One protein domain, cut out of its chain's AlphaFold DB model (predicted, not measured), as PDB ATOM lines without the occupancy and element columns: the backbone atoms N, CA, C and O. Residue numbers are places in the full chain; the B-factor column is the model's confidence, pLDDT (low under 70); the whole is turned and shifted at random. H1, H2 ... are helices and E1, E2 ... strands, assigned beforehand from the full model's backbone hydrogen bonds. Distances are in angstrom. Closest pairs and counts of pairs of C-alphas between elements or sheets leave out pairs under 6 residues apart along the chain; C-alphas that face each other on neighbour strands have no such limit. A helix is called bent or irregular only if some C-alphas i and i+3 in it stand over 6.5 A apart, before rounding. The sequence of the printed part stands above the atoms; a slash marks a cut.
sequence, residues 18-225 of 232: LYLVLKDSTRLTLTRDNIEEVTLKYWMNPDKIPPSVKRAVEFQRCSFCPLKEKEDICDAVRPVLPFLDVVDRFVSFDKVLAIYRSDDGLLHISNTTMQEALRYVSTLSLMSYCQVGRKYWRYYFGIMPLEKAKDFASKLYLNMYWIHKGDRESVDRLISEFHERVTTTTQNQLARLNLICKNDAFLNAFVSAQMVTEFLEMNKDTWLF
ATOM      1  N   LEU A  18     -26.016 -20.638   0.698       95.75
ATOM      2  CA  LEU A  18     -25.531 -19.634   1.633       95.75
ATOM      3  C   LEU A  18     -24.449 -20.212   2.544       95.75
ATOM      4  O   LEU A  18     -24.576 -21.315   3.057       95.75
ATOM      5  N   TYR A  19     -23.419 -19.428   2.812       96.12
ATOM      6  CA  TYR A  19     -22.388 -19.710   3.796       96.12
ATOM      7  C   TYR A  19     -22.301 -18.525   4.747       96.12
ATOM      8  O   TYR A  19     -22.252 -17.375   4.307       96.12
ATOM      9  N   LEU A  20     -22.271 -18.794   6.049       95.81
ATOM     10  CA  LEU A  20     -22.100 -17.767   7.073       95.81
ATOM     11  C   LEU A  20     -20.761 -17.947   7.761       95.81
ATOM     12  O   LEU A  20     -20.442 -19.048   8.206       95.81
ATOM     13  N   VAL A  21     -20.007 -16.861   7.897       95.06
ATOM     14  CA  VAL A  21     -18.856 -16.793   8.800       95.06
ATOM     15  C   VAL A  21     -19.268 -15.967  10.012       95.06
ATOM     16  O   VAL A  21     -19.580 -14.778   9.896       95.06
ATOM     17  N   LEU A  22     -19.321 -16.628  11.165       93.25
ATOM     18  CA  LEU A  22     -19.781 -16.059  12.430       93.25
ATOM     19  C   LEU A  22     -18.623 -15.371  13.172       93.25
ATOM     20  O   LEU A  22     -17.450 -15.567  12.851       93.25
ATOM     21  N   LYS A  23     -18.942 -14.570  14.197       88.50
ATOM     22  CA  LYS A  23     -17.949 -13.802  14.982       88.50
ATOM     23  C   LYS A  23     -16.880 -14.664  15.671       88.50
ATOM     24  O   LYS A  23     -15.779 -14.183  15.913       88.50
ATOM     25  N   ASP A  24     -17.196 -15.919  15.980       88.25
ATOM     26  CA  ASP A  24     -16.284 -16.903  16.578       88.25
ATOM     27  C   ASP A  24     -15.506 -17.713  15.523       88.25
ATOM     28  O   ASP A  24     -14.866 -18.708  15.849       88.25
ATOM     29  N   SER A  25     -15.552 -17.292  14.254       87.12
ATOM     30  CA  SER A  25     -15.013 -18.007  13.088       87.12
ATOM     31  C   SER A  25     -15.708 -19.334  12.761       87.12
ATOM     32  O   SER A  25     -15.284 -20.012  11.821       87.12
ATOM     33  N   THR A  26     -16.795 -19.698  13.459       91.19
ATOM     34  CA  THR A  26     -17.651 -20.816  13.043       91.19
ATOM     35  C   THR A  26     -18.160 -20.544  11.632       91.19
ATOM     36  O   THR A  26     -18.616 -19.440  11.320       91.19
ATOM     37  N   ARG A  27     -18.111 -21.568  10.779       92.56
ATOM     38  CA  ARG A  27     -18.716 -21.535   9.448       92.56
ATOM     39  C   ARG A  27     -20.000 -22.344   9.446       92.56
ATOM     40  O   ARG A  27     -19.996 -23.501   9.860       92.56
ATOM     41  N   LEU A  28     -21.083 -21.738   8.976       94.75
ATOM     42  CA  LEU A  28     -22.352 -22.420   8.754       94.75
ATOM     43  C   LEU A  28     -22.576 -22.577   7.256       94.75
ATOM     44  O   LEU A  28     -22.732 -21.584   6.548       94.75
ATOM     45  N   THR A  29     -22.597 -23.820   6.787       95.44
ATOM     46  CA  THR A  29     -22.887 -24.154   5.391       95.44
ATOM     47  C   THR A  29     -24.383 -24.402   5.249       95.44
ATOM     48  O   THR A  29     -24.918 -25.383   5.750       95.44
ATOM     49  N   LEU A  30     -25.079 -23.494   4.586       95.38
ATOM     50  CA  LEU A  30     -26.520 -23.524   4.334       95.38
ATOM     51  C   LEU A  30     -26.762 -23.727   2.831       95.38
ATOM     52  O   LEU A  30     -27.530 -23.004   2.197       95.38
ATOM     53  N   THR A  31     -26.058 -24.689   2.237       94.19
ATOM     54  CA  THR A  31     -26.299 -25.144   0.863       94.19
ATOM     55  C   THR A  31     -27.486 -26.095   0.852       94.19
ATOM     56  O   THR A  31     -27.823 -26.684   1.882       94.19
ATOM     57  N   ARG A  32     -28.161 -26.231  -0.293       88.50
ATOM     58  CA  ARG A  32     -29.342 -27.098  -0.391       88.50
ATOM     59  C   ARG A  32     -29.014 -28.534   0.023       88.50
ATOM     60  O   ARG A  32     -29.685 -29.071   0.901       88.50
ATOM     61  N   ASP A  33     -27.951 -29.088  -0.549       91.19
ATOM     62  CA  ASP A  33     -27.517 -30.462  -0.298       91.19
ATOM     63  C   ASP A  33     -27.143 -30.668   1.174       91.19
ATOM     64  O   ASP A  33     -27.586 -31.632   1.797       91.19
ATOM     65  N   ASN A  34     -26.409 -29.721   1.774       94.75
ATOM     66  CA  ASN A  34     -26.049 -29.816   3.188       94.75
ATOM     67  C   ASN A  34     -27.274 -29.701   4.107       94.75
ATOM     68  O   ASN A  34     -27.361 -30.412   5.105       94.75
ATOM     69  N   ILE A  35     -28.238 -28.830   3.787       93.50
ATOM     70  CA  ILE A  35     -29.495 -28.741   4.543       93.50
ATOM     71  C   ILE A  35     -30.229 -30.080   4.479       93.50
ATOM     72  O   ILE A  35     -30.599 -30.605   5.525       93.50
ATOM     73  N   GLU A  36     -30.401 -30.657   3.291       91.25
ATOM     74  CA  GLU A  36     -31.079 -31.947   3.118       91.25
ATOM     75  C   GLU A  36     -30.368 -33.075   3.891       91.25
ATOM     76  O   GLU A  36     -31.015 -33.820   4.636       91.25
ATOM     77  N   GLU A  37     -29.037 -33.157   3.798       93.81
ATOM     78  CA  GLU A  37     -28.223 -34.160   4.493       93.81
ATOM     79  C   GLU A  37     -28.314 -34.031   6.022       93.81
ATOM     80  O   GLU A  37     -28.585 -35.008   6.732       93.81
ATOM     81  N   VAL A  38     -28.096 -32.825   6.551       92.75
ATOM     82  CA  VAL A  38     -28.095 -32.570   7.997       92.75
ATOM     83  C   VAL A  38     -29.506 -32.737   8.567       92.75
ATOM     84  O   VAL A  38     -29.665 -33.310   9.647       92.75
ATOM     85  N   THR A  39     -30.538 -32.324   7.829       90.44
ATOM     86  CA  THR A  39     -31.941 -32.587   8.168       90.44
ATOM     87  C   THR A  39     -32.199 -34.087   8.277       90.44
ATOM     88  O   THR A  39     -32.710 -34.525   9.307       90.44
ATOM     89  N   LEU A  40     -31.820 -34.896   7.283       89.56
ATOM     90  CA  LEU A  40     -32.029 -36.348   7.330       89.56
ATOM     91  C   LEU A  40     -31.379 -36.974   8.574       89.56
ATOM     92  O   LEU A  40     -32.047 -37.683   9.328       89.56
ATOM     93  N   LYS A  41     -30.108 -36.646   8.836       90.44
ATOM     94  CA  LYS A  41     -29.369 -37.129  10.016       90.44
ATOM     95  C   LYS A  41     -30.040 -36.721  11.329       90.44
ATOM     96  O   LYS A  41     -30.131 -37.531  12.248       90.44
ATOM     97  N   TYR A  42     -30.524 -35.484  11.414       90.75
ATOM     98  CA  TYR A  42     -31.210 -34.968  12.597       90.75
ATOM     99  C   TYR A  42     -32.507 -35.736  12.885       90.75
ATOM    100  O   TYR A  42     -32.752 -36.115  14.028       90.75
ATOM    101  N   TRP A  43     -33.312 -36.017  11.857       83.94
ATOM    102  CA  TRP A  43     -34.599 -36.711  12.008       83.94
ATOM    103  C   TRP A  43     -34.478 -38.208  12.277       83.94
ATOM    104  O   TRP A  43     -35.373 -38.786  12.891       83.94
ATOM    105  N   MET A  44     -33.376 -38.830  11.863       85.75
ATOM    106  CA  MET A  44     -33.077 -40.225  12.197       85.75
ATOM    107  C   MET A  44     -32.664 -40.416  13.664       85.75
ATOM    108  O   MET A  44     -32.598 -41.552  14.128       85.75
ATOM    109  N   ASN A  45     -32.404 -39.333  14.406       86.25
ATOM    110  CA  ASN A  45     -32.057 -39.396  15.819       86.25
ATOM    111  C   ASN A  45     -33.301 -39.144  16.706       86.25
ATOM    112  O   ASN A  45     -33.787 -38.009  16.774       86.25
ATOM    113  N   PRO A  46     -33.820 -40.162  17.421       75.81
ATOM    114  CA  PRO A  46     -35.030 -40.024  18.232       75.81
ATOM    115  C   PRO A  46     -34.877 -39.032  19.396       75.81
ATOM    116  O   PRO A  46     -35.881 -38.427  19.785       75.81
ATOM    117  N   ASP A  47     -33.651 -38.809  19.879       83.19
ATOM    118  CA  ASP A  47     -33.343 -38.007  21.070       83.19
ATOM    119  C   ASP A  47     -33.230 -36.503  20.782       83.19
ATOM    120  O   ASP A  47     -33.162 -35.693  21.706       83.19
ATOM    121  N   LYS A  48     -33.220 -36.094  19.505       82.94
ATOM    122  CA  LYS A  48     -33.013 -34.686  19.127       82.94
ATOM    123  C   LYS A  48     -34.175 -33.763  19.486       82.94
ATOM    124  O   LYS A  48     -33.943 -32.590  19.760       82.94
ATOM    125  N   ILE A  49     -35.408 -34.274  19.502       77.44
ATOM    126  CA  ILE A  49     -36.586 -33.502  19.916       77.44
ATOM    127  C   ILE A  49     -37.336 -34.289  20.992       77.44
ATOM    128  O   ILE A  49     -37.792 -35.403  20.710       77.44
ATOM    129  N   PRO A  50     -37.535 -33.714  22.192       80.00
ATOM    130  CA  PRO A  50     -38.287 -34.366  23.253       80.00
ATOM    131  C   PRO A  50     -39.702 -34.770  22.801       80.00
ATOM    132  O   PRO A  50     -40.373 -33.994  22.110       80.00
ATOM    133  N   PRO A  51     -40.228 -35.935  23.228       80.31
ATOM    134  CA  PRO A  51     -41.588 -36.358  22.884       80.31
ATOM    135  C   PRO A  51     -42.691 -35.388  23.329       80.31
ATOM    136  O   PRO A  51     -43.780 -35.399  22.762       80.31
ATOM    137  N   SER A  52     -42.450 -34.577  24.363       79.50
ATOM    138  CA  SER A  52     -43.367 -33.513  24.796       79.50
ATOM    139  C   SER A  52     -43.465 -32.392  23.761       79.50
ATOM    140  O   SER A  52     -44.566 -31.978  23.423       79.50
ATOM    141  N   VAL A  53     -42.332 -31.969  23.197       78.69
ATOM    142  CA  VAL A  53     -42.259 -30.936  22.155       78.69
ATOM    143  C   VAL A  53     -42.871 -31.440  20.848       78.69
ATOM    144  O   VAL A  53     -43.665 -30.736  20.237       78.69
ATOM    145  N   LYS A  54     -42.594 -32.693  20.451       73.81
ATOM    146  CA  LYS A  54     -43.214 -33.306  19.255       73.81
ATOM    147  C   LYS A  54     -44.745 -33.345  19.331       73.81
ATOM    148  O   LYS A  54     -45.402 -33.289  18.299       73.81
ATOM    149  N   ARG A  55     -45.297 -33.469  20.543       74.69
ATOM    150  CA  ARG A  55     -46.744 -33.528  20.807       74.69
ATOM    151  C   ARG A  55     -47.380 -32.163  21.075       74.69
ATOM    152  O   ARG A  55     -48.599 -32.103  21.195       74.69
ATOM    153  N   ALA A  56     -46.589 -31.096  21.177       80.50
ATOM    154  CA  ALA A  56     -47.111 -29.749  21.356       80.50
ATOM    155  C   ALA A  56     -47.989 -29.368  20.152       80.50
ATOM    156  O   ALA A  56     -47.627 -29.641  19.003       80.50
ATOM    157  N   VAL A  57     -49.144 -28.752  20.415       69.75
ATOM    158  CA  VAL A  57     -50.113 -28.364  19.371       69.75
ATOM    159  C   VAL A  57     -49.451 -27.435  18.359       69.75
ATOM    160  O   VAL A  57     -49.679 -27.542  17.157       69.75
ATOM    161  N   GLU A  58     -48.541 -26.593  18.833       77.56
ATOM    162  CA  GLU A  58     -47.750 -25.682  18.026       77.56
ATOM    163  C   GLU A  58     -46.973 -26.442  16.945       77.56
ATOM    164  O   GLU A  58     -46.917 -25.970  15.816       77.56
ATOM    165  N   PHE A  59     -46.441 -27.643  17.215       78.31
ATOM    166  CA  PHE A  59     -45.681 -28.456  16.247       78.31
ATOM    167  C   PHE A  59     -46.541 -29.165  15.197       78.31
ATOM    168  O   PHE A  59     -46.004 -29.602  14.171       78.31
ATOM    169  N   GLN A  60     -47.858 -29.215  15.394       81.75
ATOM    170  CA  GLN A  60     -48.797 -29.773  14.424       81.75
ATOM    171  C   GLN A  60     -48.925 -28.873  13.197       81.75
ATOM    172  O   GLN A  60     -48.481 -27.731  13.192       81.75
ATOM    173  N   ARG A  61     -49.490 -29.378  12.104       87.62
ATOM    174  CA  ARG A  61     -49.588 -28.640  10.836       87.62
ATOM    175  C   ARG A  61     -50.705 -27.586  10.866       87.62
ATOM    176  O   ARG A  61     -51.680 -27.721  11.592       87.62
ATOM    177  N   CYS A  62     -50.573 -26.539  10.044       89.50
ATOM    178  CA  CYS A  62     -51.576 -25.468   9.937       89.50
ATOM    179  C   CYS A  62     -52.961 -26.018   9.537       89.50
ATOM    180  O   CYS A  62     -53.041 -27.001   8.800       89.50
ATOM    181  N   SER A  63     -54.043 -25.334   9.919       88.50
ATOM    182  CA  SER A  63     -55.432 -25.758   9.654       88.50
ATOM    183  C   SER A  63     -55.784 -25.916   8.167       88.50
ATOM    184  O   SER A  63     -56.641 -26.726   7.815       88.50
ATOM    185  N   PHE A  64     -55.110 -25.176   7.285       88.94
ATOM    186  CA  PHE A  64     -55.246 -25.272   5.827       88.94
ATOM    187  C   PHE A  64     -54.168 -26.148   5.169       88.94
ATOM    188  O   PHE A  64     -54.096 -26.239   3.943       88.94
ATOM    189  N   CYS A  65     -53.285 -26.773   5.952       90.56
ATOM    190  CA  CYS A  65     -52.287 -27.679   5.404       90.56
ATOM    191  C   CYS A  65     -52.987 -28.928   4.842       90.56
ATOM    192  O   CYS A  65     -53.762 -29.555   5.566       90.56
ATOM    193  N   PRO A  66     -52.665 -29.372   3.610       90.25
ATOM    194  CA  PRO A  66     -53.226 -30.607   3.050       90.25
ATOM    195  C   PRO A  66     -52.953 -31.861   3.893       90.25
ATOM    196  O   PRO A  66     -53.598 -32.885   3.711       90.25
ATOM    197  N   LEU A  67     -51.977 -31.793   4.804       89.06
ATOM    198  CA  LEU A  67     -51.562 -32.894   5.668       89.06
ATOM    199  C   LEU A  67     -52.003 -32.704   7.133       89.06
ATOM    200  O   LEU A  67     -51.467 -33.386   7.999       89.06
ATOM    201  N   LYS A  68     -52.932 -31.784   7.436       86.94
ATOM    202  CA  LYS A  68     -53.320 -31.409   8.816       86.94
ATOM    203  C   LYS A  68     -53.769 -32.576   9.706       86.94
ATOM    204  O   LYS A  68     -53.562 -32.522  10.907       86.94
ATOM    205  N   GLU A  69     -54.355 -33.616   9.116       84.00
ATOM    206  CA  GLU A  69     -54.875 -34.792   9.834       84.00
ATOM    207  C   GLU A  69     -53.812 -35.878  10.041       84.00
ATOM    208  O   GLU A  69     -54.058 -36.871  10.718       84.00
ATOM    209  N   LYS A  70     -52.617 -35.712   9.460       83.38
ATOM    210  CA  LYS A  70     -51.505 -36.627   9.706       83.38
ATOM    211  C   LYS A  70     -50.850 -36.267  11.033       83.38
ATOM    212  O   LYS A  70     -50.384 -35.136  11.189       83.38
ATOM    213  N   GLU A  71     -50.752 -37.246  11.929       72.50
ATOM    214  CA  GLU A  71     -50.011 -37.167  13.194       72.50
ATOM    215  C   GLU A  71     -48.498 -37.101  12.948       72.50
ATOM    216  O   GLU A  71     -47.748 -38.046  13.175       72.50
ATOM    217  N   ASP A  72     -48.040 -35.980  12.410       80.88
ATOM    218  CA  ASP A  72     -46.630 -35.710  12.187       80.88
ATOM    219  C   ASP A  72     -46.397 -34.192  12.244       80.88
ATOM    220  O   ASP A  72     -47.323 -33.379  12.142       80.88
ATOM    221  N   ILE A  73     -45.149 -33.810  12.454       86.56
ATOM    222  CA  ILE A  73     -44.740 -32.420  12.623       86.56
ATOM    223  C   ILE A  73     -44.868 -31.617  11.324       86.56
ATOM    224  O   ILE A  73     -44.896 -32.149  10.211       86.56
ATOM    225  N   CYS A  74     -44.882 -30.294  11.446       89.62
ATOM    226  CA  CYS A  74     -44.832 -29.425  10.278       89.62
ATOM    227  C   CYS A  74     -43.519 -29.572   9.490       89.62
ATOM    228  O   CYS A  74     -42.442 -29.267   9.995       89.62
ATOM    229  N   ASP A  75     -43.610 -29.931   8.206       91.06
ATOM    230  CA  ASP A  75     -42.432 -30.130   7.350       91.06
ATOM    231  C   ASP A  75     -41.600 -28.858   7.156       91.06
ATOM    232  O   ASP A  75     -40.389 -28.933   6.967       91.06
ATOM    233  N   ALA A  76     -42.226 -27.685   7.267       92.62
ATOM    234  CA  ALA A  76     -41.538 -26.407   7.150       92.62
ATOM    235  C   ALA A  76     -40.491 -26.187   8.257       92.62
ATOM    236  O   ALA A  76     -39.537 -25.454   8.033       92.62
ATOM    237  N   VAL A  77     -40.576 -26.846   9.417       90.75
ATOM    238  CA  VAL A  77     -39.559 -26.667  10.471       90.75
ATOM    239  C   VAL A  77     -38.261 -27.442  10.180       90.75
ATOM    240  O   VAL A  77     -37.196 -27.125  10.712       90.75
ATOM    241  N   ARG A  78     -38.323 -28.455   9.305       90.12
ATOM    242  CA  ARG A  78     -37.237 -29.416   9.045       90.12
ATOM    243  C   ARG A  78     -35.886 -28.806   8.638       90.12
ATOM    244  O   ARG A  78     -34.887 -29.317   9.143       90.12
ATOM    245  N   PRO A  79     -35.801 -27.773   7.776       91.94
ATOM    246  CA  PRO A  79     -34.518 -27.175   7.401       91.94
ATOM    247  C   PRO A  79     -33.957 -26.208   8.456       91.94
ATOM    248  O   PRO A  79     -32.867 -25.685   8.265       91.94
ATOM    249  N   VAL A  80     -34.683 -25.943   9.548       93.38
ATOM    250  CA  VAL A  80     -34.282 -24.985  10.595       93.38
ATOM    251  C   VAL A  80     -33.746 -25.709  11.824       93.38
ATOM    252  O   VAL A  80     -32.654 -25.391  12.295       93.38
ATOM    253  N   LEU A  81     -34.478 -26.718  12.315       91.56
ATOM    254  CA  LEU A  81     -34.143 -27.419  13.563       91.56
ATOM    255  C   LEU A  81     -32.698 -27.917  13.669       91.56
ATOM    256  O   LEU A  81     -32.098 -27.732  14.729       91.56
ATOM    257  N   PRO A  82     -32.102 -28.508  12.617       92.44
ATOM    258  CA  PRO A  82     -30.761 -29.059  12.736       92.44
ATOM    259  C   PRO A  82     -29.676 -28.010  12.992       92.44
ATOM    260  O   PRO A  82     -28.596 -28.352  13.464       92.44
ATOM    261  N   PHE A  83     -29.960 -26.740  12.704       94.00
ATOM    262  CA  PHE A  83     -29.014 -25.641  12.862       94.00
ATOM    263  C   PHE A  83     -29.193 -24.874  14.173       94.00
ATOM    264  O   PHE A  83     -28.372 -24.004  14.470       94.00
ATOM    265  N   LEU A  84     -30.216 -25.191  14.978       92.06
ATOM    266  CA  LEU A  84     -30.478 -24.501  16.245       92.06
ATOM    267  C   LEU A  84     -29.302 -24.594  17.211       92.06
ATOM    268  O   LEU A  84     -28.906 -23.572  17.752       92.06
ATOM    269  N   ASP A  85     -28.664 -25.764  17.331       89.75
ATOM    270  CA  ASP A  85     -27.497 -25.967  18.206       89.75
ATOM    271  C   ASP A  85     -26.380 -24.928  17.942       89.75
ATOM    272  O   ASP A  85     -25.679 -24.493  18.859       89.75
ATOM    273  N   VAL A  86     -26.228 -24.502  16.683       93.38
ATOM    274  CA  VAL A  86     -25.253 -23.485  16.271       93.38
ATOM    275  C   VAL A  86     -25.827 -22.079  16.423       93.38
ATOM    276  O   VAL A  86     -25.155 -21.221  16.999       93.38
ATOM    277  N   VAL A  87     -27.025 -21.841  15.880       94.62
ATOM    278  CA  VAL A  87     -27.646 -20.513  15.751       94.62
ATOM    279  C   VAL A  87     -28.077 -19.946  17.099       94.62
ATOM    280  O   VAL A  87     -27.896 -18.753  17.321       94.62
ATOM    281  N   ASP A  88     -28.526 -20.781  18.035       94.50
ATOM    282  CA  ASP A  88     -28.930 -20.368  19.386       94.50
ATOM    283  C   ASP A  88     -27.772 -19.841  20.243       94.50
ATOM    284  O   ASP A  88     -27.985 -19.420  21.375       94.50
ATOM    285  N   ARG A  89     -26.536 -19.835  19.740       95.38
ATOM    286  CA  ARG A  89     -25.398 -19.167  20.394       95.38
ATOM    287  C   ARG A  89     -25.306 -17.676  20.043       95.38
ATOM    288  O   ARG A  89     -24.444 -16.979  20.578       95.38
ATOM    289  N   PHE A  90     -26.167 -17.198  19.145       95.50
ATOM    290  CA  PHE A  90     -26.150 -15.851  18.587       95.50
ATOM    291  C   PHE A  90     -27.541 -15.217  18.655       95.50
ATOM    292  O   PHE A  90     -28.559 -15.908  18.638       95.50
ATOM    293  N   VAL A  91     -27.576 -13.887  18.706       96.38
ATOM    294  CA  VAL A  91     -28.820 -13.099  18.678       96.38
ATOM    295  C   VAL A  91     -29.069 -12.512  17.289       96.38
ATOM    296  O   VAL A  91     -28.160 -12.411  16.465       96.38
ATOM    297  N   SER A  92     -30.302 -12.096  17.022       96.69
ATOM    298  CA  SER A  92     -30.781 -11.570  15.734       96.69
ATOM    299  C   SER A  92     -29.886 -10.506  15.084       96.69
ATOM    300  O   SER A  92     -29.644 -10.564  13.874       96.69
ATOM    301  N   PHE A  93     -29.349  -9.575  15.875       96.88
ATOM    302  CA  PHE A  93     -28.513  -8.465  15.403       96.88
ATOM    303  C   PHE A  93     -27.003  -8.745  15.394       96.88
ATOM    304  O   PHE A  93     -26.235  -7.866  14.983       96.88
ATOM    305  N   ASP A  94     -26.561  -9.942  15.803       96.69
ATOM    306  CA  ASP A  94     -25.150 -10.321  15.696       96.69
ATOM    307  C   ASP A  94     -24.689 -10.202  14.238       96.69
ATOM    308  O   ASP A  94     -25.370 -10.639  13.305       96.69
ATOM    309  N   LYS A  95     -23.525  -9.575  14.042       96.25
ATOM    310  CA  LYS A  95     -22.954  -9.353  12.712       96.25
ATOM    311  C   LYS A  95     -22.334 -10.633  12.173       96.25
ATOM    312  O   LYS A  95     -21.588 -11.313  12.877       96.25
ATOM    313  N   VAL A  96     -22.608 -10.905  10.904       95.69
ATOM    314  CA  VAL A  96     -22.082 -12.055  10.170       95.69
ATOM    315  C   VAL A  96     -21.656 -11.651   8.773       95.69
ATOM    316  O   VAL A  96     -22.218 -10.731   8.173       95.69
ATOM    317  N   LEU A  97     -20.683 -12.380   8.247       95.88
ATOM    318  CA  LEU A  97     -20.359 -12.334   6.834       95.88
ATOM    319  C   LEU A  97     -21.189 -13.403   6.121       95.88
ATOM    320  O   LEU A  97     -21.002 -14.596   6.363       95.88
ATOM    321  N   ALA A  98     -22.104 -12.964   5.264       96.00
ATOM    322  CA  ALA A  98     -22.918 -13.824   4.422       96.00
ATOM    323  C   ALA A  98     -22.296 -13.919   3.028       96.00
ATOM    324  O   ALA A  98     -21.987 -12.903   2.405       96.00
ATOM    325  N   ILE A  99     -22.110 -15.145   2.552       95.31
ATOM    326  CA  ILE A  99     -21.540 -15.455   1.244       95.31
ATOM    327  C   ILE A  99     -22.533 -16.364   0.541       95.31
ATOM    328  O   ILE A  99     -22.740 -17.497   0.960       95.31
ATOM    329  N   TYR A 100     -23.189 -15.856  -0.490       94.75
ATOM    330  CA  TYR A 100     -24.146 -16.613  -1.283       94.75
ATOM    331  C   TYR A 100     -23.538 -16.950  -2.641       94.75
ATOM    332  O   TYR A 100     -23.087 -16.050  -3.347       94.75
ATOM    333  N   ARG A 101     -23.534 -18.235  -2.997       93.62
ATOM    334  CA  ARG A 101     -23.179 -18.715  -4.333       93.62
ATOM    335  C   ARG A 101     -24.449 -19.026  -5.108       93.62
ATOM    336  O   ARG A 101     -25.234 -19.866  -4.673       93.62
ATOM    337  N   SER A 102     -24.651 -18.356  -6.233       91.31
ATOM    338  CA  SER A 102     -25.733 -18.667  -7.170       91.31
ATOM    339  C   SER A 102     -25.399 -19.893  -8.022       91.31
ATOM    340  O   SER A 102     -24.255 -20.350  -8.077       91.31
ATOM    341  N   ASP A 103     -26.414 -20.427  -8.704       88.62
ATOM    342  CA  ASP A 103     -26.277 -21.608  -9.566       88.62
ATOM    343  C   ASP A 103     -25.348 -21.370 -10.773       88.62
ATOM    344  O   ASP A 103     -24.734 -22.308 -11.274       88.62
ATOM    345  N   ASP A 104     -25.192 -20.117 -11.213       89.19
ATOM    346  CA  ASP A 104     -24.240 -19.708 -12.258       89.19
ATOM    347  C   ASP A 104     -22.793 -19.542 -11.746       89.19
ATOM    348  O   ASP A 104     -21.884 -19.240 -12.520       89.19
ATOM    349  N   GLY A 105     -22.562 -19.760 -10.448       88.50
ATOM    350  CA  GLY A 105     -21.250 -19.697  -9.811       88.50
ATOM    351  C   GLY A 105     -20.825 -18.314  -9.318       88.50
ATOM    352  O   GLY A 105     -19.732 -18.206  -8.756       88.50
ATOM    353  N   LEU A 106     -21.648 -17.270  -9.475       90.69
ATOM    354  CA  LEU A 106     -21.338 -15.946  -8.929       90.69
ATOM    355  C   LEU A 106     -21.393 -15.943  -7.395       90.69
ATOM    356  O   LEU A 106     -22.238 -16.582  -6.767       90.69
ATOM    357  N   LEU A 107     -20.469 -15.194  -6.784       92.31
ATOM    358  CA  LEU A 107     -20.383 -15.024  -5.336       92.31
ATOM    359  C   LEU A 107     -20.875 -13.637  -4.927       92.31
ATOM    360  O   LEU A 107     -20.319 -12.613  -5.322       92.31
ATOM    361  N   HIS A 108     -21.878 -13.619  -4.058       91.88
ATOM    362  CA  HIS A 108     -22.399 -12.422  -3.416       91.88
ATOM    363  C   HIS A 108     -21.944 -12.396  -1.961       91.88
ATOM    364  O   HIS A 108     -22.336 -13.247  -1.165       91.88
ATOM    365  N   ILE A 109     -21.122 -11.410  -1.608       93.06
ATOM    366  CA  ILE A 109     -20.535 -11.277  -0.273       93.06
ATOM    367  C   ILE A 109     -21.097 -10.021   0.388       93.06
ATOM    368  O   ILE A 109     -21.014  -8.930  -0.175       93.06
ATOM    369  N   SER A 110     -21.665 -10.161   1.586       93.06
ATOM    370  CA  SER A 110     -22.253  -9.045   2.327       93.06
ATOM    371  C   SER A 110     -22.038  -9.177   3.831       93.06
ATOM    372  O   SER A 110     -22.198 -10.252   4.408       93.06
ATOM    373  N   ASN A 111     -21.710  -8.060   4.483       94.38
ATOM    374  CA  ASN A 111     -21.771  -7.951   5.937       94.38
ATOM    375  C   ASN A 111     -23.205  -7.622   6.343       94.38
ATOM    376  O   ASN A 111     -23.736  -6.572   5.980       94.38
ATOM    377  N   THR A 112     -23.819  -8.500   7.124       95.19
ATOM    378  CA  THR A 112     -25.224  -8.378   7.512       95.19
ATOM    379  C   THR A 112     -25.434  -8.847   8.954       95.19
ATOM    380  O   THR A 112     -24.475  -8.976   9.721       95.19
ATOM    381  N   THR A 113     -26.682  -9.023   9.372       96.50
ATOM    382  CA  THR A 113     -27.061  -9.585  10.672       96.50
ATOM    383  C   THR A 113     -27.532 -11.030  10.530       96.50
ATOM    384  O   THR A 113     -27.924 -11.461   9.442       96.50
ATOM    385  N   MET A 114     -27.523 -11.782  11.633       96.69
ATOM    386  CA  MET A 114     -28.041 -13.153  11.678       96.69
ATOM    387  C   MET A 114     -29.460 -13.261  11.113       96.69
ATOM    388  O   MET A 114     -29.705 -14.125  10.276       96.69
ATOM    389  N   GLN A 115     -30.378 -12.374  11.513       96.00
ATOM    390  CA  GLN A 115     -31.775 -12.430  11.053       96.00
ATOM    391  C   GLN A 115     -31.915 -12.246   9.530       96.00
ATOM    392  O   GLN A 115     -32.667 -12.976   8.887       96.00
ATOM    393  N   GLU A 116     -31.151 -11.322   8.936       95.06
ATOM    394  CA  GLU A 116     -31.208 -11.048   7.496       95.06
ATOM    395  C   GLU A 116     -30.558 -12.179   6.699       95.06
ATOM    396  O   GLU A 116     -31.074 -12.595   5.664       95.06
ATOM    397  N   ALA A 117     -29.446 -12.726   7.198       95.88
ATOM    398  CA  ALA A 117     -28.778 -13.848   6.555       95.88
ATOM    399  C   ALA A 117     -29.642 -15.123   6.600       95.88
ATOM    400  O   ALA A 117     -29.846 -15.791   5.586       95.88
ATOM    401  N   LEU A 118     -30.209 -15.438   7.768       96.69
ATOM    402  CA  LEU A 118     -31.066 -16.608   7.976       96.69
ATOM    403  C   LEU A 118     -32.441 -16.479   7.310       96.69
ATOM    404  O   LEU A 118     -33.164 -17.477   7.208       96.69
ATOM    405  N   ARG A 119     -32.801 -15.294   6.797       95.12
ATOM    406  CA  ARG A 119     -33.991 -15.122   5.958       95.12
ATOM    407  C   ARG A 119     -33.966 -16.073   4.764       95.12
ATOM    408  O   ARG A 119     -35.012 -16.593   4.408       95.12
ATOM    409  N   TYR A 120     -32.796 -16.380   4.197       93.56
ATOM    410  CA  TYR A 120     -32.670 -17.388   3.137       93.56
ATOM    411  C   TYR A 120     -33.242 -18.750   3.553       93.56
ATOM    412  O   TYR A 120     -34.101 -19.297   2.863       93.56
ATOM    413  N   VAL A 121     -32.817 -19.278   4.705       94.69
ATOM    414  CA  VAL A 121     -33.280 -20.583   5.210       94.69
ATOM    415  C   VAL A 121     -34.746 -20.521   5.626       94.69
ATOM    416  O   VAL A 121     -35.489 -21.472   5.401       94.69
ATOM    417  N   SER A 122     -35.189 -19.392   6.176       95.56
ATOM    418  CA  SER A 122     -36.591 -19.180   6.563       95.56
ATOM    419  C   SER A 122     -37.504 -19.128   5.331       95.56
ATOM    420  O   SER A 122     -38.541 -19.786   5.288       95.56
ATOM    421  N   THR A 123     -37.084 -18.449   4.265       94.06
ATOM    422  CA  THR A 123     -37.770 -18.463   2.969       94.06
ATOM    423  C   THR A 123     -37.750 -19.857   2.349       94.06
ATOM    424  O   THR A 123     -38.782 -20.312   1.864       94.06
ATOM    425  N   LEU A 124     -36.628 -20.579   2.401       92.69
ATOM    426  CA  LEU A 124     -36.544 -21.964   1.926       92.69
ATOM    427  C   LEU A 124     -37.516 -22.879   2.691       92.69
ATOM    428  O   LEU A 124     -38.242 -23.664   2.082       92.69
ATOM    429  N   SER A 125     -37.577 -22.744   4.014       94.38
ATOM    430  CA  SER A 125     -38.539 -23.423   4.886       94.38
ATOM    431  C   SER A 125     -39.980 -23.181   4.425       94.38
ATOM    432  O   SER A 125     -40.725 -24.132   4.151       94.38
ATOM    433  N   LEU A 126     -40.360 -21.913   4.272       94.25
ATOM    434  CA  LEU A 126     -41.717 -21.538   3.903       94.25
ATOM    435  C   LEU A 126     -42.043 -21.942   2.464       94.25
ATOM    436  O   LEU A 126     -43.114 -22.481   2.229       94.25
ATOM    437  N   MET A 127     -41.145 -21.736   1.504       93.44
ATOM    438  CA  MET A 127     -41.445 -21.890   0.075       93.44
ATOM    439  C   MET A 127     -41.143 -23.283  -0.475       93.44
ATOM    440  O   MET A 127     -41.763 -23.692  -1.449       93.44
ATOM    441  N   SER A 128     -40.214 -24.033   0.118       90.44
ATOM    442  CA  SER A 128     -39.787 -25.343  -0.405       90.44
ATOM    443  C   SER A 128     -40.165 -26.515   0.491       90.44
ATOM    444  O   SER A 128     -40.289 -27.636   0.001       90.44
ATOM    445  N   TYR A 129     -40.409 -26.302   1.784       91.81
ATOM    446  CA  TYR A 129     -40.791 -27.384   2.699       91.81
ATOM    447  C   TYR A 129     -42.273 -27.338   3.087       91.81
ATOM    448  O   TYR A 129     -42.896 -28.391   3.224       91.81
ATOM    449  N   CYS A 130     -42.891 -26.155   3.174       93.25
ATOM    450  CA  CYS A 130     -44.340 -26.061   3.357       93.25
ATOM    451  C   CYS A 130     -45.091 -26.439   2.070       93.25
ATOM    452  O   CYS A 130     -44.917 -25.799   1.036       93.25
ATOM    453  N   GLN A 131     -46.008 -27.409   2.139       91.00
ATOM    454  CA  GLN A 131     -46.852 -27.805   0.995       91.00
ATOM    455  C   GLN A 131     -47.685 -26.649   0.417       91.00
ATOM    456  O   GLN A 131     -47.988 -26.627  -0.772       91.00
ATOM    457  N   VAL A 132     -48.054 -25.683   1.258       92.06
ATOM    458  CA  VAL A 132     -48.808 -24.494   0.839       92.06
ATOM    459  C   VAL A 132     -47.871 -23.503   0.156       92.06
ATOM    460  O   VAL A 132     -48.150 -23.067  -0.958       92.06
ATOM    461  N   GLY A 133     -46.723 -23.217   0.778       92.00
ATOM    462  CA  GLY A 133     -45.734 -22.287   0.239       92.00
ATOM    463  C   GLY A 133     -45.095 -22.759  -1.072       92.00
ATOM    464  O   GLY A 133     -44.830 -21.945  -1.953       92.00
ATOM    465  N   ARG A 134     -44.981 -24.080  -1.272       93.12
ATOM    466  CA  ARG A 134     -44.543 -24.691  -2.538       93.12
ATOM    467  C   ARG A 134     -45.332 -24.234  -3.748       93.12
ATOM    468  O   ARG A 134     -44.806 -24.334  -4.838       93.12
ATOM    469  N   LYS A 135     -46.554 -23.721  -3.620       92.81
ATOM    470  CA  LYS A 135     -47.306 -23.200  -4.776       92.81
ATOM    471  C   LYS A 135     -46.721 -21.895  -5.329       92.81
ATOM    472  O   LYS A 135     -46.924 -21.589  -6.502       92.81
ATOM    473  N   TYR A 136     -45.971 -21.154  -4.514       93.94
ATOM    474  CA  TYR A 136     -45.447 -19.829  -4.851       93.94
ATOM    475  C   TYR A 136     -43.986 -19.852  -5.317       93.94
ATOM    476  O   TYR A 136     -43.491 -18.833  -5.788       93.94
ATOM    477  N   TRP A 137     -43.306 -21.006  -5.261       91.38
ATOM    478  CA  TRP A 137     -41.874 -21.135  -5.575       91.38
ATOM    479  C   TRP A 137     -41.488 -20.534  -6.935       91.38
ATOM    480  O   TRP A 137     -40.444 -19.905  -7.064       91.38
ATOM    481  N   ARG A 138     -42.358 -20.675  -7.943       93.69
ATOM    482  CA  ARG A 138     -42.115 -20.195  -9.309       93.69
ATOM    483  C   ARG A 138     -41.913 -18.682  -9.397       93.69
ATOM    484  O   ARG A 138     -41.245 -18.216 -10.310       93.69
ATOM    485  N   TYR A 139     -42.468 -17.919  -8.453       95.19
ATOM    486  CA  TYR A 139     -42.324 -16.465  -8.423       95.19
ATOM    487  C   TYR A 139     -40.981 -16.022  -7.820       95.19
ATOM    488  O   TYR A 139     -40.619 -14.859  -7.935       95.19
ATOM    489  N   TYR A 140     -40.215 -16.934  -7.214       92.62
ATOM    490  CA  TYR A 140     -38.913 -16.644  -6.604       92.62
ATOM    491  C   TYR A 140     -37.736 -16.760  -7.582       92.62
ATOM    492  O   TYR A 140     -36.585 -16.559  -7.192       92.62
ATOM    493  N   PHE A 141     -37.999 -17.092  -8.848       89.12
ATOM    494  CA  PHE A 141     -36.956 -17.252  -9.854       89.12
ATOM    495  C   PHE A 141     -36.117 -15.972 -10.013       89.12
ATOM    496  O   PHE A 141     -36.661 -14.879 -10.173       89.12
ATOM    497  N   GLY A 142     -34.790 -16.115  -9.959       87.50
ATOM    498  CA  GLY A 142     -33.839 -15.010 -10.131       87.50
ATOM    499  C   GLY A 142     -33.767 -14.007  -8.971       87.50
ATOM    500  O   GLY A 142     -33.096 -12.982  -9.102       87.50
ATOM    501  N   ILE A 143     -34.439 -14.263  -7.843       90.88
ATOM    502  CA  ILE A 143     -34.370 -13.382  -6.669       90.88
ATOM    503  C   ILE A 143     -33.171 -13.765  -5.802       90.88
ATOM    504  O   ILE A 143     -33.027 -14.921  -5.403       90.88
ATOM    505  N   MET A 144     -32.319 -12.788  -5.476       89.94
ATOM    506  CA  MET A 144     -31.123 -13.033  -4.677       89.94
ATOM    507  C   MET A 144     -31.485 -12.987  -3.176       89.94
ATOM    508  O   MET A 144     -32.018 -11.985  -2.689       89.94
ATOM    509  N   PRO A 145     -31.220 -14.051  -2.392       86.00
ATOM    510  CA  PRO A 145     -31.767 -14.163  -1.038       86.00
ATOM    511  C   PRO A 145     -31.302 -13.134  -0.005       86.00
ATOM    512  O   PRO A 145     -31.977 -12.981   1.013       86.00
ATOM    513  N   LEU A 146     -30.179 -12.452  -0.237       89.19
ATOM    514  CA  LEU A 146     -29.590 -11.443   0.655       89.19
ATOM    515  C   LEU A 146     -29.971  -9.996   0.279       89.19
ATOM    516  O   LEU A 146     -29.433  -9.055   0.861       89.19
ATOM    517  N   GLU A 147     -30.878  -9.785  -0.682       90.62
ATOM    518  CA  GLU A 147     -31.360  -8.440  -1.048       90.62
ATOM    519  C   GLU A 147     -32.170  -7.786   0.077       90.62
ATOM    520  O   GLU A 147     -32.624  -8.442   1.012       90.62
ATOM    521  N   LYS A 148     -32.414  -6.478   0.023       90.00
ATOM    522  CA  LYS A 148     -33.338  -5.871   0.994       90.00
ATOM    523  C   LYS A 148     -34.758  -6.375   0.735       90.00
ATOM    524  O   LYS A 148     -35.125  -6.641  -0.404       90.00
ATOM    525  N   ALA A 149     -35.575  -6.472   1.785       90.12
ATOM    526  CA  ALA A 149     -36.936  -7.006   1.678       90.12
ATOM    527  C   ALA A 149     -37.799  -6.266   0.634       90.12
ATOM    528  O   ALA A 149     -38.566  -6.903  -0.080       90.12
ATOM    529  N   LYS A 150     -37.621  -4.944   0.486       90.62
ATOM    530  CA  LYS A 150     -38.305  -4.141  -0.540       90.62
ATOM    531  C   LYS A 150     -37.892  -4.525  -1.967       90.62
ATOM    532  O   LYS A 150     -38.755  -4.692  -2.825       90.62
ATOM    533  N   ASP A 151     -36.595  -4.691  -2.220       91.81
ATOM    534  CA  ASP A 151     -36.078  -5.077  -3.542       91.81
ATOM    535  C   ASP A 151     -36.520  -6.506  -3.891       91.81
ATOM    536  O   ASP A 151     -36.950  -6.785  -5.010       91.81
ATOM    537  N   PHE A 152     -36.508  -7.389  -2.887       93.56
ATOM    538  CA  PHE A 152     -37.042  -8.742  -2.980       93.56
ATOM    539  C   PHE A 152     -38.525  -8.720  -3.380       93.56
ATOM    540  O   PHE A 152     -38.912  -9.368  -4.350       93.56
ATOM    541  N   ALA A 153     -39.350  -7.955  -2.657       94.31
ATOM    542  CA  ALA A 153     -40.778  -7.823  -2.930       94.31
ATOM    543  C   ALA A 153     -41.039  -7.238  -4.328       94.31
ATOM    544  O   ALA A 153     -41.887  -7.755  -5.046       94.31
ATOM    545  N   SER A 154     -40.246  -6.254  -4.763       92.88
ATOM    546  CA  SER A 154     -40.343  -5.673  -6.111       92.88
ATOM    547  C   SER A 154     -40.160  -6.734  -7.200       92.88
ATOM    548  O   SER A 154     -40.973  -6.853  -8.113       92.88
ATOM    549  N   LYS A 155     -39.107  -7.557  -7.097       94.44
ATOM    550  CA  LYS A 155     -38.853  -8.643  -8.059       94.44
ATOM    551  C   LYS A 155     -39.919  -9.728  -7.998       94.44
ATOM    552  O   LYS A 155     -40.316 -10.262  -9.030       94.44
ATOM    553  N   LEU A 156     -40.398 -10.037  -6.795       95.06
ATOM    554  CA  LEU A 156     -41.456 -11.015  -6.590       95.06
ATOM    555  C   LEU A 156     -42.762 -10.559  -7.259       95.06
ATOM    556  O   LEU A 156     -43.366 -11.341  -7.991       95.06
ATOM    557  N   TYR A 157     -43.135  -9.285  -7.092       95.44
ATOM    558  CA  TYR A 157     -44.265  -8.667  -7.785       95.44
ATOM    559  C   TYR A 157     -44.097  -8.755  -9.300       95.44
ATOM    560  O   TYR A 157     -44.992  -9.225  -9.996       95.44
ATOM    561  N   LEU A 158     -42.933  -8.357  -9.818       94.75
ATOM    562  CA  LEU A 158     -42.640  -8.404 -11.249       94.75
ATOM    563  C   LEU A 158     -42.804  -9.820 -11.818       94.75
ATOM    564  O   LEU A 158     -43.467 -10.006 -12.837       94.75
ATOM    565  N   ASN A 159     -42.270 -10.832 -11.134       95.94
ATOM    566  CA  ASN A 159     -42.425 -12.229 -11.534       95.94
ATOM    567  C   ASN A 159     -43.897 -12.671 -11.535       95.94
ATOM    568  O   ASN A 159     -44.328 -13.370 -12.455       95.94
ATOM    569  N   MET A 160     -44.685 -12.260 -10.534       96.19
ATOM    570  CA  MET A 160     -46.133 -12.505 -10.504       96.19
ATOM    571  C   MET A 160     -46.829 -11.828 -11.688       96.19
ATOM    572  O   MET A 160     -47.532 -12.499 -12.440       96.19
ATOM    573  N   TYR A 161     -46.572 -10.540 -11.909       95.06
ATOM    574  CA  TYR A 161     -47.140  -9.760 -13.006       95.06
ATOM    575  C   TYR A 161     -46.851 -10.394 -14.370       95.06
ATOM    576  O   TYR A 161     -47.767 -10.591 -15.170       95.06
ATOM    577  N   TRP A 162     -45.606 -10.802 -14.622       95.31
ATOM    578  CA  TRP A 162     -45.225 -11.464 -15.872       95.31
ATOM    579  C   TRP A 162     -45.912 -12.815 -16.070       95.31
ATOM    580  O   TRP A 162     -46.443 -13.077 -17.149       95.31
ATOM    581  N   ILE A 163     -45.938 -13.669 -15.042       96.06
ATOM    582  CA  ILE A 163     -46.582 -14.992 -15.123       96.06
ATOM    583  C   ILE A 163     -48.088 -14.862 -15.380       96.06
ATOM    584  O   ILE A 163     -48.658 -15.660 -16.126       96.06
ATOM    585  N   HIS A 164     -48.717 -13.838 -14.807       96.00
ATOM    586  CA  HIS A 164     -50.130 -13.512 -15.011       96.00
ATOM    587  C   HIS A 164     -50.378 -12.603 -16.222       96.00
ATOM    588  O   HIS A 164     -51.492 -12.136 -16.419       96.00
ATOM    589  N   LYS A 165     -49.366 -12.379 -17.073       96.31
ATOM    590  CA  LYS A 165     -49.465 -11.597 -18.320       96.31
ATOM    591  C   LYS A 165     -50.011 -10.176 -18.121       96.31
ATOM    592  O   LYS A 165     -50.640  -9.624 -19.019       96.31
ATOM    593  N   GLY A 166     -49.762  -9.593 -16.955       92.56
ATOM    594  CA  GLY A 166     -50.228  -8.262 -16.583       92.56
ATOM    595  C   GLY A 166     -51.696  -8.160 -16.163       92.56
ATOM    596  O   GLY A 166     -52.192  -7.045 -16.020       92.56
ATOM    597  N   ASP A 167     -52.390  -9.283 -15.945       94.62
ATOM    598  CA  ASP A 167     -53.729  -9.291 -15.345       94.62
ATOM    599  C   ASP A 167     -53.657  -8.830 -13.880       94.62
ATOM    600  O   ASP A 167     -53.295  -9.600 -12.986       94.62
ATOM    601  N   ARG A 168     -53.988  -7.554 -13.647       91.06
ATOM    602  CA  ARG A 168     -53.910  -6.917 -12.326       91.06
ATOM    603  C   ARG A 168     -54.832  -7.580 -11.307       91.06
ATOM    604  O   ARG A 168     -54.377  -7.904 -10.222       91.06
ATOM    605  N   GLU A 169     -56.080  -7.874 -11.669       92.94
ATOM    606  CA  GLU A 169     -57.039  -8.488 -10.743       92.94
ATOM    607  C   GLU A 169     -56.571  -9.888 -10.309       92.94
ATOM    608  O   GLU A 169     -56.705 -10.283  -9.147       92.94
ATOM    609  N   SER A 170     -55.985 -10.654 -11.233       95.56
ATOM    610  CA  SER A 170     -55.374 -11.946 -10.905       95.56
ATOM    611  C   SER A 170     -54.148 -11.805  -9.998       95.56
ATOM    612  O   SER A 170     -54.003 -12.574  -9.043       95.56
ATOM    613  N   VAL A 171     -53.283 -10.820 -10.259       95.38
ATOM    614  CA  VAL A 171     -52.108 -10.524  -9.423       95.38
ATOM    615  C   VAL A 171     -52.527 -10.090  -8.019       95.38
ATOM    616  O   VAL A 171     -52.000 -10.631  -7.052       95.38
ATOM    617  N   ASP A 172     -53.508  -9.203  -7.888       93.94
ATOM    618  CA  ASP A 172     -53.975  -8.701  -6.594       93.94
ATOM    619  C   ASP A 172     -54.578  -9.821  -5.748       93.94
ATOM    620  O   ASP A 172     -54.215  -9.990  -4.582       93.94
ATOM    621  N   ARG A 173     -55.429 -10.667  -6.349       95.62
ATOM    622  CA  ARG A 173     -55.954 -11.865  -5.671       95.62
ATOM    623  C   ARG A 173     -54.839 -12.800  -5.219       95.62
ATOM    624  O   ARG A 173     -54.892 -13.316  -4.104       95.62
ATOM    625  N   LEU A 174     -53.838 -13.023  -6.074       96.06
ATOM    626  CA  LEU A 174     -52.690 -13.854  -5.732       96.06
ATOM    627  C   LEU A 174     -51.906 -13.264  -4.556       96.06
ATOM    628  O   LEU A 174     -51.534 -14.026  -3.667       96.06
ATOM    629  N   ILE A 175     -51.625 -11.959  -4.563       95.94
ATOM    630  CA  ILE A 175     -50.861 -11.285  -3.505       95.94
ATOM    631  C   ILE A 175     -51.608 -11.393  -2.178       95.94
ATOM    632  O   ILE A 175     -50.998 -11.804  -1.192       95.94
ATOM    633  N   SER A 176     -52.916 -11.138  -2.162       95.69
ATOM    634  CA  SER A 176     -53.705 -11.224  -0.932       95.69
ATOM    635  C   SER A 176     -53.820 -12.659  -0.405       95.69
ATOM    636  O   SER A 176     -53.634 -12.884   0.791       95.69
ATOM    637  N   GLU A 177     -54.019 -13.665  -1.271       95.12
ATOM    638  CA  GLU A 177     -53.967 -15.073  -0.837       95.12
ATOM    639  C   GLU A 177     -52.568 -15.434  -0.314       95.12
ATOM    640  O   GLU A 177     -52.419 -16.088   0.718       95.12
ATOM    641  N   PHE A 178     -51.521 -15.015  -1.024       94.88
ATOM    642  CA  PHE A 178     -50.142 -15.287  -0.645       94.88
ATOM    643  C   PHE A 178     -49.801 -14.679   0.719       94.88
ATOM    644  O   PHE A 178     -49.246 -15.379   1.569       94.88
ATOM    645  N   HIS A 179     -50.185 -13.423   0.952       95.62
ATOM    646  CA  HIS A 179     -50.025 -12.723   2.224       95.62
ATOM    647  C   HIS A 179     -50.720 -13.466   3.367       95.62
ATOM    648  O   HIS A 179     -50.060 -13.813   4.347       95.62
ATOM    649  N   GLU A 180     -52.002 -13.809   3.225       95.06
ATOM    650  CA  GLU A 180     -52.767 -14.506   4.269       95.06
ATOM    651  C   GLU A 180     -52.122 -15.855   4.639       95.06
ATOM    652  O   GLU A 180     -51.917 -16.192   5.817       95.06
ATOM    653  N   ARG A 181     -51.767 -16.644   3.614       93.75
ATOM    654  CA  ARG A 181     -51.196 -17.987   3.783       93.75
ATOM    655  C   ARG A 181     -49.806 -17.941   4.397       93.75
ATOM    656  O   ARG A 181     -49.513 -18.758   5.281       93.75
ATOM    657  N   VAL A 182     -48.945 -17.032   3.941       93.88
ATOM    658  CA  VAL A 182     -47.590 -16.884   4.485       93.88
ATOM    659  C   VAL A 182     -47.644 -16.340   5.899       93.88
ATOM    660  O   VAL A 182     -47.018 -16.943   6.762       93.88
ATOM    661  N   THR A 183     -48.448 -15.315   6.173       94.94
ATOM    662  CA  THR A 183     -48.624 -14.751   7.520       94.94
ATOM    663  C   THR A 183     -49.011 -15.828   8.525       94.94
ATOM    664  O   THR A 183     -48.316 -16.028   9.522       94.94
ATOM    665  N   THR A 184     -50.051 -16.612   8.231       93.44
ATOM    666  CA  THR A 184     -50.482 -17.677   9.148       93.44
ATOM    667  C   THR A 184     -49.420 -18.772   9.290       93.44
ATOM    668  O   THR A 184     -49.176 -19.286  10.385       93.44
ATOM    669  N   THR A 185     -48.757 -19.153   8.192       93.25
ATOM    670  CA  THR A 185     -47.688 -20.164   8.245       93.25
ATOM    671  C   THR A 185     -46.525 -19.676   9.105       93.25
ATOM    672  O   THR A 185     -46.052 -20.433   9.954       93.25
ATOM    673  N   THR A 186     -46.101 -18.424   8.927       94.75
ATOM    674  CA  THR A 186     -45.025 -17.783   9.685       94.75
ATOM    675  C   THR A 186     -45.382 -17.686  11.158       94.75
ATOM    676  O   THR A 186     -44.606 -18.163  11.975       94.75
ATOM    677  N   GLN A 187     -46.565 -17.181  11.519       94.06
ATOM    678  CA  GLN A 187     -47.019 -17.118  12.916       94.06
ATOM    679  C   GLN A 187     -46.959 -18.486  13.596       94.06
ATOM    680  O   GLN A 187     -46.441 -18.616  14.706       94.06
ATOM    681  N   ASN A 188     -47.393 -19.533  12.895       92.75
ATOM    682  CA  ASN A 188     -47.285 -20.886  13.416       92.75
ATOM    683  C   ASN A 188     -45.815 -21.338  13.547       92.75
ATOM    684  O   ASN A 188     -45.482 -22.044  14.494       92.75
ATOM    685  N   GLN A 189     -44.917 -20.979  12.616       93.38
ATOM    686  CA  GLN A 189     -43.479 -21.267  12.764       93.38
ATOM    687  C   GLN A 189     -42.872 -20.524  13.956       93.38
ATOM    688  O   GLN A 189     -42.118 -21.128  14.710       93.38
ATOM    689  N   LEU A 190     -43.243 -19.263  14.184       94.69
ATOM    690  CA  LEU A 190     -42.799 -18.502  15.351       94.69
ATOM    691  C   LEU A 190     -43.259 -19.167  16.650       94.69
ATOM    692  O   LEU A 190     -42.448 -19.348  17.550       94.69
ATOM    693  N   ALA A 191     -44.520 -19.603  16.732       91.81
ATOM    694  CA  ALA A 191     -45.030 -20.338  17.890       91.81
ATOM    695  C   ALA A 191     -44.227 -21.624  18.157       91.81
ATOM    696  O   ALA A 191     -43.822 -21.867  19.291       91.81
ATOM    697  N   ARG A 192     -43.916 -22.406  17.111       91.62
ATOM    698  CA  ARG A 192     -43.073 -23.615  17.217       91.62
ATOM    699  C   ARG A 192     -41.679 -23.299  17.730       91.62
ATOM    700  O   ARG A 192     -41.200 -23.941  18.657       91.62
ATOM    701  N   LEU A 193     -41.028 -22.326  17.103       92.25
ATOM    702  CA  LEU A 193     -39.655 -21.952  17.411       92.25
ATOM    703  C   LEU A 193     -39.541 -21.340  18.808       92.25
ATOM    704  O   LEU A 193     -38.582 -21.639  19.504       92.25
ATOM    705  N   ASN A 194     -40.540 -20.588  19.274       92.00
ATOM    706  CA  ASN A 194     -40.578 -20.057  20.642       92.00
ATOM    707  C   ASN A 194     -40.530 -21.148  21.723       92.00
ATOM    708  O   ASN A 194     -40.102 -20.874  22.839       92.00
ATOM    709  N   LEU A 195     -40.947 -22.380  21.414       88.81
ATOM    710  CA  LEU A 195     -40.881 -23.495  22.361       88.81
ATOM    711  C   LEU A 195     -39.486 -24.122  22.478       88.81
ATOM    712  O   LEU A 195     -39.243 -24.869  23.425       88.81
ATOM    713  N   ILE A 196     -38.599 -23.893  21.507       89.69
ATOM    714  CA  ILE A 196     -37.337 -24.641  21.387       89.69
ATOM    715  C   ILE A 196     -36.093 -23.768  21.233       89.69
ATOM    716  O   ILE A 196     -35.018 -24.195  21.648       89.69
ATOM    717  N   CYS A 197     -36.218 -22.581  20.643       91.75
ATOM    718  CA  CYS A 197     -35.109 -21.664  20.447       91.75
ATOM    719  C   CYS A 197     -34.734 -21.025  21.778       91.75
ATOM    720  O   CYS A 197     -35.592 -20.599  22.554       91.75
ATOM    721  N   LYS A 198     -33.433 -20.905  22.017       93.81
ATOM    722  CA  LYS A 198     -32.894 -20.176  23.174       93.81
ATOM    723  C   LYS A 198     -32.702 -18.691  22.886       93.81
ATOM    724  O   LYS A 198     -32.621 -17.908  23.825       93.81
ATOM    725  N   ASN A 199     -32.603 -18.319  21.610       95.62
ATOM    726  CA  ASN A 199     -32.420 -16.945  21.158       95.62
ATOM    727  C   ASN A 199     -33.347 -16.595  19.986       95.62
ATOM    728  O   ASN A 199     -34.075 -17.425  19.442       95.62
ATOM    729  N   ASP A 200     -33.326 -15.327  19.593       96.56
ATOM    730  CA  ASP A 200     -34.297 -14.714  18.691       96.56
ATOM    731  C   ASP A 200     -33.872 -14.693  17.212       96.56
ATOM    732  O   ASP A 200     -34.600 -14.165  16.370       96.56
ATOM    733  N   ALA A 201     -32.712 -15.257  16.864       96.88
ATOM    734  CA  ALA A 201     -32.156 -15.169  15.515       96.88
ATOM    735  C   ALA A 201     -33.075 -15.789  14.450       96.88
ATOM    736  O   ALA A 201     -33.410 -15.123  13.470       96.88
ATOM    737  N   PHE A 202     -33.540 -17.029  14.648       96.56
ATOM    738  CA  PHE A 202     -34.495 -17.644  13.720       96.56
ATOM    739  C   PHE A 202     -35.893 -17.033  13.817       96.56
ATOM    740  O   PHE A 202     -36.547 -16.894  12.788       96.56
ATOM    741  N   LEU A 203     -36.340 -16.623  15.008       96.94
ATOM    742  CA  LEU A 203     -37.633 -15.947  15.166       96.94
ATOM    743  C   LEU A 203     -37.690 -14.697  14.276       96.94
ATOM    744  O   LEU A 203     -38.575 -14.565  13.433       96.94
ATOM    745  N   ASN A 204     -36.681 -13.833  14.371       97.44
ATOM    746  CA  ASN A 204     -36.609 -12.633  13.542       97.44
ATOM    747  C   ASN A 204     -36.316 -12.934  12.068       97.44
ATOM    748  O   ASN A 204     -36.742 -12.170  11.204       97.44
ATOM    749  N   ALA A 205     -35.645 -14.040  11.741       96.81
ATOM    750  CA  ALA A 205     -35.459 -14.454  10.350       96.81
ATOM    751  C   ALA A 205     -36.788 -14.828   9.667       96.81
ATOM    752  O   ALA A 205     -37.009 -14.470   8.508       96.81
ATOM    753  N   PHE A 206     -37.705 -15.482  10.388       97.06
ATOM    754  CA  PHE A 206     -39.063 -15.761   9.907       97.06
ATOM    755  C   PHE A 206     -39.904 -14.491   9.770       97.06
ATOM    756  O   PHE A 206     -40.580 -14.325   8.755       97.06
ATOM    757  N   VAL A 207     -39.808 -13.563  10.728       96.12
ATOM    758  CA  VAL A 207     -40.429 -12.231  10.603       96.12
ATOM    759  C   VAL A 207     -39.888 -11.501   9.370       96.12
ATOM    760  O   VAL A 207     -40.661 -10.998   8.560       96.12
ATOM    761  N   SER A 208     -38.570 -11.525   9.160       94.31
ATOM    762  CA  SER A 208     -37.917 -10.909   7.996       94.31
ATOM    763  C   SER A 208     -38.363 -11.543   6.675       94.31
ATOM    764  O   SER A 208     -38.460 -10.857   5.659       94.31
ATOM    765  N   ALA A 209     -38.657 -12.847   6.663       94.56
ATOM    766  CA  ALA A 209     -39.209 -13.525   5.491       94.56
ATOM    767  C   ALA A 209     -40.659 -13.090   5.212       94.56
ATOM    768  O   ALA A 209     -40.999 -12.829   4.059       94.56
ATOM    769  N   GLN A 210     -41.491 -12.944   6.250       95.38
ATOM    770  CA  GLN A 210     -42.855 -12.416   6.120       95.38
ATOM    771  C   GLN A 210     -42.875 -10.947   5.682       95.38
ATOM    772  O   GLN A 210     -43.744 -10.562   4.910       95.38
ATOM    773  N   MET A 211     -41.901 -10.123   6.081       94.38
ATOM    774  CA  MET A 211     -41.847  -8.719   5.646       94.38
ATOM    775  C   MET A 211     -41.892  -8.552   4.121       94.38
ATOM    776  O   MET A 211     -42.414  -7.555   3.634       94.38
ATOM    777  N   VAL A 212     -41.380  -9.519   3.351       93.19
ATOM    778  CA  VAL A 212     -41.487  -9.508   1.883       93.19
ATOM    779  C   VAL A 212     -42.951  -9.524   1.436       93.19
ATOM    780  O   VAL A 212     -43.322  -8.781   0.531       93.19
ATOM    781  N   THR A 213     -43.792 -10.342   2.073       93.62
ATOM    782  CA  THR A 213     -45.220 -10.422   1.745       93.62
ATOM    783  C   THR A 213     -45.986  -9.206   2.246       93.62
ATOM    784  O   THR A 213     -46.894  -8.754   1.559       93.62
ATOM    785  N   GLU A 214     -45.588  -8.630   3.383       94.56
ATOM    786  CA  GLU A 214     -46.142  -7.353   3.860       94.56
ATOM    787  C   GLU A 214     -45.869  -6.223   2.863       94.56
ATOM    788  O   GLU A 214     -46.784  -5.498   2.481       94.56
ATOM    789  N   PHE A 215     -44.630  -6.103   2.368       94.00
ATOM    790  CA  PHE A 215     -44.306  -5.110   1.343       94.00
ATOM    791  C   PHE A 215     -45.145  -5.303   0.082       94.00
ATOM    792  O   PHE A 215     -45.606  -4.309  -0.479       94.00
ATOM    793  N   LEU A 216     -45.335  -6.551  -0.361       92.31
ATOM    794  CA  LEU A 216     -46.164  -6.856  -1.526       92.31
ATOM    795  C   LEU A 216     -47.596  -6.354  -1.359       92.31
ATOM    796  O   LEU A 216     -48.064  -5.625  -2.229       92.31
ATOM    797  N   GLU A 217     -48.251  -6.717  -0.257       93.44
ATOM    798  CA  GLU A 217     -49.649  -6.362   0.014       93.44
ATOM    799  C   GLU A 217     -49.819  -4.848   0.197       93.44
ATOM    800  O   GLU A 217     -50.719  -4.260  -0.396       93.44
ATOM    801  N   MET A 218     -48.918  -4.192   0.939       90.19
ATOM    802  CA  MET A 218     -48.981  -2.744   1.187       90.19
ATOM    803  C   MET A 218     -48.827  -1.889  -0.074       90.19
ATOM    804  O   MET A 218     -49.287  -0.752  -0.090       90.19
ATOM    805  N   ASN A 219     -48.134  -2.393  -1.100       86.19
ATOM    806  CA  ASN A 219     -47.818  -1.631  -2.314       86.19
ATOM    807  C   ASN A 219     -48.471  -2.227  -3.570       86.19
ATOM    808  O   ASN A 219     -48.072  -1.871  -4.677       86.19
ATOM    809  N   LYS A 220     -49.448  -3.138  -3.432       80.50
ATOM    810  CA  LYS A 220     -50.039  -3.863  -4.573       80.50
ATOM    811  C   LYS A 220     -50.558  -2.937  -5.683       80.50
ATOM    812  O   LYS A 220     -50.351  -3.236  -6.857       80.50
ATOM    813  N   ASP A 221     -51.059  -1.763  -5.301       77.12
ATOM    814  CA  ASP A 221     -51.589  -0.753  -6.220       77.12
ATOM    815  C   ASP A 221     -50.504   0.135  -6.864       77.12
ATOM    816  O   ASP A 221     -50.745   0.758  -7.896       77.12
ATOM    817  N   THR A 222     -49.293   0.192  -6.295       79.94
ATOM    818  CA  THR A 222     -48.272   1.206  -6.630       79.94
ATOM    819  C   THR A 222     -46.952   0.639  -7.165       79.94
ATOM    820  O   THR A 222     -46.052   1.400  -7.523       79.94
ATOM    821  N   TRP A 223     -46.806  -0.689  -7.261       77.12
ATOM    822  CA  TRP A 223     -45.545  -1.336  -7.662       77.12
ATOM    823  C   TRP A 223     -45.041  -0.962  -9.064       77.12
ATOM    824  O   TRP A 223     -43.833  -0.826  -9.258       77.12
ATOM    825  N   LEU A 224     -45.938  -0.838 -10.045       67.19
ATOM    826  CA  LEU A 224     -45.595  -0.542 -11.448       67.19
ATOM    827  C   LEU A 224     -46.092   0.817 -11.932       67.19
ATOM    828  O   LEU A 224     -45.571   1.357 -12.905       67.19
ATOM    829  N   PHE A 225     -47.113   1.348 -11.276       61.22
ATOM    830  CA  PHE A 225     -47.805   2.549 -11.694       61.22
ATOM    831  C   PHE A 225     -47.787   3.467 -10.479       61.22
ATOM    832  O   PHE A 225     -48.274   3.088  -9.420       61.22
TER     833      PHE A 225
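AT A GLANCE: This is residues 18 to 225 of the 232 residues of an uncharacterized protein of Deltaproteobacteria bacterium RBG_13_52_11 (UniProt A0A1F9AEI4). A twisted wall of four strands has H4 packed over one face; beyond H4, the long helix H7 and H8 lie side by side, with H6 slanting over part of H8. H1 and H3 graze the sheet, while H2 and the long stretch 55 to 80 have no part in it. The 208 printed residues hold eight named helices and four named strands, in the order E1 E2 H1 H2 H3 E3 E4 H4 H5 H6 H7 H8; the sheet order is E2 E1 E3 E4, antiparallel, and the class is mixed. The whole is compact, with a radius of gyration of the C-alphas of 17.1 A and spans of 52 by 42 by 28 A.

IN THESE COORDINATES: The sheet has E1, residues 18 to 21, from C-alpha 18 at (-25.531, -19.634, 1.633); E2, 27 to 31; E3, 95 to 101, 19.4 A; and E4, 107 to 113, 18.2 A. The helices are H1, 32 to 43, 16.5 A; H2, 51 to 54; H3, 81 to 87; H4, 114 to 129, 21.1 A; H5, 137 to 140; H6, 149 to 163, 21.0 A; H7, 168 to 194, 37.9 A; and H8, 201 to 218, 25.4 A, ending at C-alpha 218 (-48.981, -2.744, 1.187). H3 is irregular: C-alphas 82 and 85 are 7.1 A apart.

HOW THE PARTS SIT: E2 and E1 form a hairpin, N 30 to O 18 at 2.7 A; E1 and E3 have N 19 to O 99 at 2.8 A; the hairpin E3 and E4 has N 98 to O 110 at 2.8 A. H4 is on the sheet at a height of 10.9 A, its closest C-alphas to E3 being Ala 117 and Ala 98, 6.2 A. Residues 201 to 209 of H8 touch H4, closest C-alphas Ala 205 and Gln 115, 4.3 A. H7 and H8, a helical hairpin, touch at a shallow tilt of 18 degrees, opposite ways, closest C-alphas His 179 and Thr 213, 5.3 A. H6 touches H8 at a steep tilt of 51 degrees, the same way, closest C-alphas Ala 153 and Val 212, 5.1 A. H5 touches H6, C-alphas Tyr 139 and Asn 159 being closest at 5.3 A. H1 touches H3, about perpendicular at 76 degrees, closest C-alphas Thr 39 and Pro 82, 5.9 A. H2 touches no helix. In H1, H6 and H7 every O i to N i+4 pair is within hydrogen-bond range; H4 has 10 of 12, H8 12 of 14, and H3 1 of 3 beside 3 of 4 O i to N i+3 pairs, while H2 and H5 are too short for such a pair.

THE WHOLE: The farthest C-alphas, Asp 47 and Phe 225, are 54.1 A apart. The printed part has no cut, and the link from H2 to H3, 26 residues, is long. Mean pLDDT of the printed part is 91.1; residues 57, 224 and 225 are under 70.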